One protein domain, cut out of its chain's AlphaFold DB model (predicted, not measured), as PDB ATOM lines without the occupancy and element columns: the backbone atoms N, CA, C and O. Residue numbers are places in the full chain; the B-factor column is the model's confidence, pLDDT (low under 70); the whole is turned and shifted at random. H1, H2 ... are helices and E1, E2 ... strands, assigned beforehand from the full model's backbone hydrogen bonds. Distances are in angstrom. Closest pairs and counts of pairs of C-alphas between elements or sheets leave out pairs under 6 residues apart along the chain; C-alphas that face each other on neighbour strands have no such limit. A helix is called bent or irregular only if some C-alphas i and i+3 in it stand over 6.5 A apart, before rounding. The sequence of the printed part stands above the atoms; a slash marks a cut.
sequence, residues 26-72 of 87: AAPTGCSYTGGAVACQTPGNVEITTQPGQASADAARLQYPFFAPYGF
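Overview. This is residues 26 to 72 of the 87 residues of an uncharacterized protein of Mycobacterium sp. 852002-51961_SCH5331710 (UniProt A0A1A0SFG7). A small sheet of three strands, E1, E2 and E3, side by side in a meander, makes one end of an elongated shape, and a single helix, H1, with an unnamed tail after it makes the other. The two parts are joined by the link of residues 51 to 53, and both faces of the sheet are bare of any helix. The printed part has 47 residues, with three named strands and then one named helix along it, in the order E1, E2, E3, H1; the sheet's order is E1, E2, E3, antiparallel throughout, and the class is mixed, helices and strands. The whole is extended, with a radius of gyration of the C-alphas of 15.1 A and spans of 44 by 24 by 15 A.

Along the chain. After residues 26 to 29, E1 runs from Gly 30 to Thr 34, beginning at C-alpha 30 at (288.633, 282.096, 262.793), and is 13.2 A from first to last C-alpha. E2, residues 37 to 42, is 16.3 A long, and E3, residues 45 to 50, is 16.5 A long, ending at C-alpha 50 at (281.467, 283.226, 277.103). H1, residues 54 to 63, is 14.3 A long and ends at C-alpha 63 at (266.471, 286.736, 287.010). Residues 64 to 72 follow with no named element.

Arrangement. E1 and E2 form a hairpin, antiparallel, with 159 degrees between their directions. Their closest facing C-alphas are those of Cys 31 and Cys 40, 4.0 A apart, and N 34 and O 37, at 2.8 A, are within hydrogen-bond range. E2 and E3 form a second hairpin, antiparallel, at 167 degrees. Here the C-alphas of Ala 37 and Thr 50 face each other at 4.2 A, and N 40 and O 47, at 2.8 A, are within hydrogen-bond range. E2 is the inner strand, and E1 and E3 are the edge strands. H1 is not on the sheet, with 0 pairs of C-alphas within 10 A, and it is apart from E1 and from E2. In H1 every O i to N i+4 pair is within hydrogen-bond range, and the helix is not bent.

Size, cuts and confidence. The two C-alphas farthest apart are those of Ala 26 and Tyr 70, 44.6 A. The printed part has no cut, and the links E1 to E2, E2 to E3 and E3 to H1 are tight, with 2, 2 and 3 residues. Residues 61 to 66, of which 61 to 63 belong to H1, stand free. The mean pLDDT of the printed part is 75.1; it is under 70 in residues 26 to 28, residue 35, residues 60 to 61 and residues 64 to 72 of the model.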
ATOM      1  N   ALA A  26     285.864 287.360 251.488       56.75
ATOM      2  CA  ALA A  26     286.314 286.433 252.518       56.75
ATOM      3  C   ALA A  26     285.815 286.978 253.862       56.75
ATOM      4  O   ALA A  26     286.496 287.772 254.513       56.75
ATOM      5  N   ALA A  27     284.600 286.584 254.262       64.44
ATOM      6  CA  ALA A  27     284.121 286.829 255.619       64.44
ATOM      7  C   ALA A  27     285.222 286.390 256.606       64.44
ATOM      8  O   ALA A  27     285.773 285.298 256.421       64.44
ATOM      9  N   PRO A  28     285.595 287.215 257.604       66.00
ATOM     10  CA  PRO A  28     286.631 286.857 258.561       66.00
ATOM     11  C   PRO A  28     286.318 285.485 259.153       66.00
ATOM     12  O   PRO A  28     285.283 285.302 259.786       66.00
ATOM     13  N   THR A  29     287.184 284.506 258.906       76.25
ATOM     14  CA  THR A  29     287.062 283.167 259.488       76.25
ATOM     15  C   THR A  29     288.117 283.001 260.567       76.25
ATOM     16  O   THR A  29     289.232 283.510 260.447       76.25
ATOM     17  N   GLY A  30     287.754 282.314 261.647       82.06
ATOM     18  CA  GLY A  30     288.633 282.096 262.793       82.06
ATOM     19  C   GLY A  30     288.069 282.629 264.105       82.06
ATOM     20  O   GLY A  30     286.985 283.212 264.157       82.06
ATOM     21  N   CYS A  31     288.811 282.379 265.181       87.31
ATOM     22  CA  CYS A  31     288.402 282.710 266.540       87.31
ATOM     23  C   CYS A  31     289.093 283.982 267.032       87.31
ATOM     24  O   CYS A  31     290.316 284.099 266.961       87.31
ATOM     25  N   SER A  32     288.305 284.914 267.567       87.06
ATOM     26  CA  SER A  32     288.788 286.132 268.217       87.06
ATOM     27  C   SER A  32     288.425 286.129 269.700       87.06
ATOM     28  O   SER A  32     287.303 285.774 270.069       87.06
ATOM     29  N   TYR A  33     289.377 286.524 270.545       84.81
ATOM     30  CA  TYR A  33     289.210 286.606 271.994       84.81
ATOM     31  C   TYR A  33     288.892 288.044 272.407       84.81
ATOM     32  O   TYR A  33     289.714 288.944 272.231       84.81
ATOM     33  N   THR A  34     287.737 288.242 273.036       77.38
ATOM     34  CA  THR A  34     287.300 289.538 273.564       77.38
ATOM     35  C   THR A  34     286.994 289.401 275.049       77.38
ATOM     36  O   THR A  34     285.894 289.009 275.424       77.38
ATOM     37  N   GLY A  35     287.972 289.712 275.907       69.88
ATOM     38  CA  GLY A  35     287.750 290.040 277.326       69.88
ATOM     39  C   GLY A  35     286.901 289.064 278.158       69.88
ATOM     40  O   GLY A  35     286.194 289.518 279.051       69.88
ATOM     41  N   GLY A  36     286.935 287.756 277.870       74.25
ATOM     42  CA  GLY A  36     286.110 286.729 278.538       74.25
ATOM     43  C   GLY A  36     285.131 285.988 277.617       74.25
ATOM     44  O   GLY A  36     284.467 285.042 278.043       74.25
ATOM     45  N   ALA A  37     285.075 286.391 276.349       79.38
ATOM     46  CA  ALA A  37     284.344 285.732 275.281       79.38
ATOM     47  C   ALA A  37     285.290 285.288 274.158       79.38
ATOM     48  O   ALA A  37     286.286 285.959 273.875       79.38
ATOM     49  N   VAL A  38     284.954 284.189 273.489       88.94
ATOM     50  CA  VAL A  38     285.576 283.756 272.235       88.94
ATOM     51  C   VAL A  38     284.496 283.732 271.167       88.94
ATOM     52  O   VAL A  38     283.469 283.079 271.339       88.94
ATOM     53  N   ALA A  39     284.728 284.454 270.077       88.50
ATOM     54  CA  ALA A  39     283.855 284.460 268.913       88.50
ATOM     55  C   ALA A  39     284.561 283.750 267.757       88.50
ATOM     56  O   ALA A  39     285.545 284.269 267.229       88.50
ATOM     57  N   CYS A  40     284.069 282.576 267.375       89.50
ATOM     58  CA  CYS A  40     284.566 281.792 266.253       89.50
ATOM     59  C   CYS A  40     283.650 281.983 265.044       89.50
ATOM     60  O   CYS A  40     282.495 281.556 265.046       89.50
ATOM     61  N   GLN A  41     284.166 282.649 264.013       87.75
ATOM     62  CA  GLN A  41     283.443 282.895 262.770       87.75
ATOM     63  C   GLN A  41     283.754 281.815 261.732       87.75
ATOM     64  O   GLN A  41     284.911 281.481 261.460       87.75
ATOM     65  N   THR A  42     282.689 281.295 261.137       84.25
ATOM     66  CA  THR A  42     282.680 280.365 260.003       84.25
ATOM     67  C   THR A  42     281.801 280.955 258.896       84.25
ATOM     68  O   THR A  42     280.947 281.797 259.185       84.25
ATOM     69  N   PRO A  43     281.965 280.561 257.622       84.62
ATOM     70  CA  PRO A  43     281.098 281.066 256.563       84.62
ATOM     71  C   PRO A  43     279.622 280.786 256.888       84.62
ATOM     72  O   PRO A  43     279.214 279.636 257.015       84.62
ATOM     73  N   GLY A  44     278.834 281.848 257.064       79.75
ATOM     74  CA  GLY A  44     277.406 281.755 257.383       79.75
ATOM     75  C   GLY A  44     277.050 281.441 258.844       79.75
ATOM     76  O   GLY A  44     275.864 281.329 259.139       79.75
ATOM     77  N   ASN A  45     278.017 281.321 259.762       83.19
ATOM     78  CA  ASN A  45     277.745 281.053 261.179       83.19
ATOM     79  C   ASN A  45     278.794 281.686 262.108       83.19
ATOM     80  O   ASN A  45     279.986 281.690 261.804       83.19
ATOM     81  N   VAL A  46     278.364 282.158 263.279       86.44
ATOM     82  CA  VAL A  46     279.261 282.610 264.349       86.44
ATOM     83  C   VAL A  46     278.903 281.909 265.651       86.44
ATOM     84  O   VAL A  46     277.760 281.957 266.103       86.44
ATOM     85  N   GLU A  47     279.892 281.267 266.260       87.38
ATOM     86  CA  GLU A  47     279.768 280.692 267.593       87.38
ATOM     87  C   GLU A  47     280.395 281.641 268.610       87.38
ATOM     88  O   GLU A  47     281.548 282.048 268.466       87.38
ATOM     89  N   ILE A  48     279.630 282.007 269.637       86.12
ATOM     90  CA  ILE A  48     280.099 282.856 270.730       86.12
ATOM     91  C   ILE A  48     280.063 282.026 272.005       86.12
ATOM     92  O   ILE A  48     278.989 281.676 272.492       86.12
ATOM     93  N   THR A  49     281.235 281.743 272.563       84.94
ATOM     94  CA  THR A  49     281.359 281.150 273.894       84.94
ATOM     95  C   THR A  49     281.798 282.217 274.884       84.94
ATOM     96  O   THR A  49     282.695 283.012 274.608       84.94
ATOM     97  N   THR A  50     281.139 282.277 276.035       82.31
ATOM     98  CA  THR A  50     281.467 283.226 277.103       82.31
ATOM     99  C   THR A  50     281.567 282.457 278.403       82.31
ATOM    100  O   THR A  50     280.754 281.565 278.642       82.31
ATOM    101  N   GLN A  51     282.541 282.805 279.241       80.38
ATOM    102  CA  GLN A  51     282.557 282.357 280.627       80.38
ATOM    103  C   GLN A  51     282.005 283.508 281.482       80.38
ATOM    104  O   GLN A  51     282.721 284.492 281.694       80.38
ATOM    105  N   PRO A  52     280.745 283.439 281.954       71.75
ATOM    106  CA  PRO A  52     280.164 284.508 282.753       71.75
ATOM    107  C   PRO A  52     280.966 284.696 284.047       71.75
ATOM    108  O   PRO A  52     281.273 283.731 284.750       71.75
ATOM    109  N   GLY A  53     281.307 285.945 284.372       73.06
ATOM    110  CA  GLY A  53     281.913 286.291 285.658       73.06
ATOM    111  C   GLY A  53     280.930 286.121 286.824       73.06
ATOM    112  O   GLY A  53     279.724 285.967 286.624       73.06
ATOM    113  N   GLN A  54     281.430 286.200 288.062       76.06
ATOM    114  CA  GLN A  54     280.589 286.016 289.257       76.06
ATOM    115  C   GLN A  54     279.410 286.995 289.298       76.06
ATOM    116  O   GLN A  54     278.279 286.550 289.417       76.06
ATOM    117  N   ALA A  55     279.631 288.283 289.016       72.81
ATOM    118  CA  ALA A  55     278.552 289.274 288.978       72.81
ATOM    119  C   ALA A  55     277.429 288.927 287.976       72.81
ATOM    120  O   ALA A  55     276.254 289.154 288.256       72.81
ATOM    121  N   SER A  56     277.764 288.345 286.815       71.69
ATOM    122  CA  SER A  56     276.749 287.868 285.864       71.69
ATOM    123  C   SER A  56     276.045 286.595 286.336       71.69
ATOM    124  O   SER A  56     274.860 286.429 286.063       71.69
ATOM    125  N   ALA A  57     276.733 285.724 287.078       74.75
ATOM    126  CA  ALA A  57     276.104 284.570 287.715       74.75
ATOM    127  C   ALA A  57     275.137 285.009 288.827       74.75
ATOM    128  O   ALA A  57     274.018 284.508 288.894       74.75
ATOM    129  N   ASP A  58     275.525 285.993 289.642       74.69
ATOM    130  CA  ASP A  58     274.687 286.580 290.691       74.69
ATOM    131  C   ASP A  58     273.445 287.266 290.106       74.69
ATOM    132  O   ASP A  58     272.333 287.062 290.593       74.69
ATOM    133  N   ALA A  59     273.599 288.018 289.013       71.38
ATOM    134  CA  ALA A  59     272.470 288.613 288.301       71.38
ATOM    135  C   ALA A  59     271.537 287.542 287.709       71.38
ATOM    136  O   ALA A  59     270.319 287.621 287.877       71.38
ATOM    137  N   ALA A  60     272.093 286.492 287.096       67.81
ATOM    138  CA  ALA A  60     271.305 285.383 286.564       67.81
ATOM    139  C   ALA A  60     270.515 284.648 287.665       67.81
ATOM    140  O   ALA A  60     269.385 284.223 287.415       67.81
ATOM    141  N   ARG A  61     271.052 284.561 288.893       68.25
ATOM    142  CA  ARG A  61     270.345 283.996 290.063       68.25
ATOM    143  C   ARG A  61     269.091 284.772 290.436       68.25
ATOM    144  O   ARG A  61     268.136 284.176 290.920       68.25
ATOM    145  N   LEU A  62     269.106 286.086 290.238       72.19
ATOM    146  CA  LEU A  62     267.975 286.961 290.543       72.19
ATOM    147  C   LEU A  62     266.922 286.955 289.427       72.19
ATOM    148  O   LEU A  62     265.751 287.212 289.686       72.19
ATOM    149  N   GLN A  63     267.339 286.681 288.188       70.88
ATOM    150  CA  GLN A  63     266.471 286.736 287.010       70.88
ATOM    151  C   GLN A  63     265.799 285.400 286.690       70.88
ATOM    152  O   GLN A  63     264.676 285.389 286.186       70.88
ATOM    153  N   TYR A  64     266.462 284.276 286.972       62.41
ATOM    154  CA  TYR A  64     265.874 282.959 286.770       62.41
ATOM    155  C   TYR A  64     265.196 282.476 288.049       62.41
ATOM    156  O   TYR A  64     265.887 282.233 289.039       62.41
ATOM    157  N   PRO A  65     263.877 282.212 288.025       62.69
ATOM    158  CA  PRO A  65     263.182 281.680 289.194       62.69
ATOM    159  C   PRO A  65     263.729 280.309 289.645       62.69
ATOM    160  O   PRO A  65     263.437 279.879 290.757       62.69
ATOM    161  N   PHE A  66     264.540 279.631 288.816       64.50
ATOM    162  CA  PHE A  66     265.040 278.268 289.040       64.50
ATOM    163  C   PHE A  66     266.568 278.145 288.969       64.50
ATOM    164  O   PHE A  66     267.081 277.112 288.540       64.50
ATOM    165  N   PHE A  67     267.318 279.178 289.360       59.16
ATOM    166  CA  PHE A  67     268.780 279.086 289.404       59.16
ATOM    167  C   PHE A  67     269.244 278.183 290.566       59.16
ATOM    168  O   PHE A  67     269.588 278.643 291.656       59.16
ATOM    169  N   ALA A  68     269.240 276.870 290.339       60.69
ATOM    170  CA  ALA A  68     269.708 275.842 291.263       60.69
ATOM    171  C   ALA A  68     270.265 274.640 290.471       60.69
ATOM    172  O   ALA A  68     269.825 274.405 289.345       60.69
ATOM    173  N   PRO A  69     271.198 273.845 291.037       63.41
ATOM    174  CA  PRO A  69     271.774 272.662 290.374       63.41
ATOM    175  C   PRO A  69     270.736 271.589 290.001       63.41
ATOM    176  O   PRO A  69     271.016 270.711 289.191       63.41
ATOM    177  N   TYR A  70     269.531 271.680 290.563       61.44
ATOM    178  CA  TYR A  70     268.378 270.857 290.232       61.44
ATOM    179  C   TYR A  70     267.262 271.790 289.747       61.44
ATOM    180  O   TYR A  70     266.458 272.282 290.536       61.44
ATOM    181  N   GLY A  71     267.268 272.116 288.454       63.34
ATOM    182  CA  GLY A  71     266.173 272.853 287.822       63.34
ATOM    183  C   GLY A  71     264.939 271.963 287.650       63.34
ATOM    184  O   GLY A  71     265.060 270.741 287.566       63.34
ATOM    185  N   PHE A  72     263.747 272.558 287.569       65.88
ATOM    186  CA  PHE A  72     262.530 271.840 287.186       65.88
ATOM    187  C   PHE A  72     261.996 272.353 285.850       65.88
ATOM    188  O   PHE A  72     262.057 273.543 285.549       65.88
TER     189      PHE A  72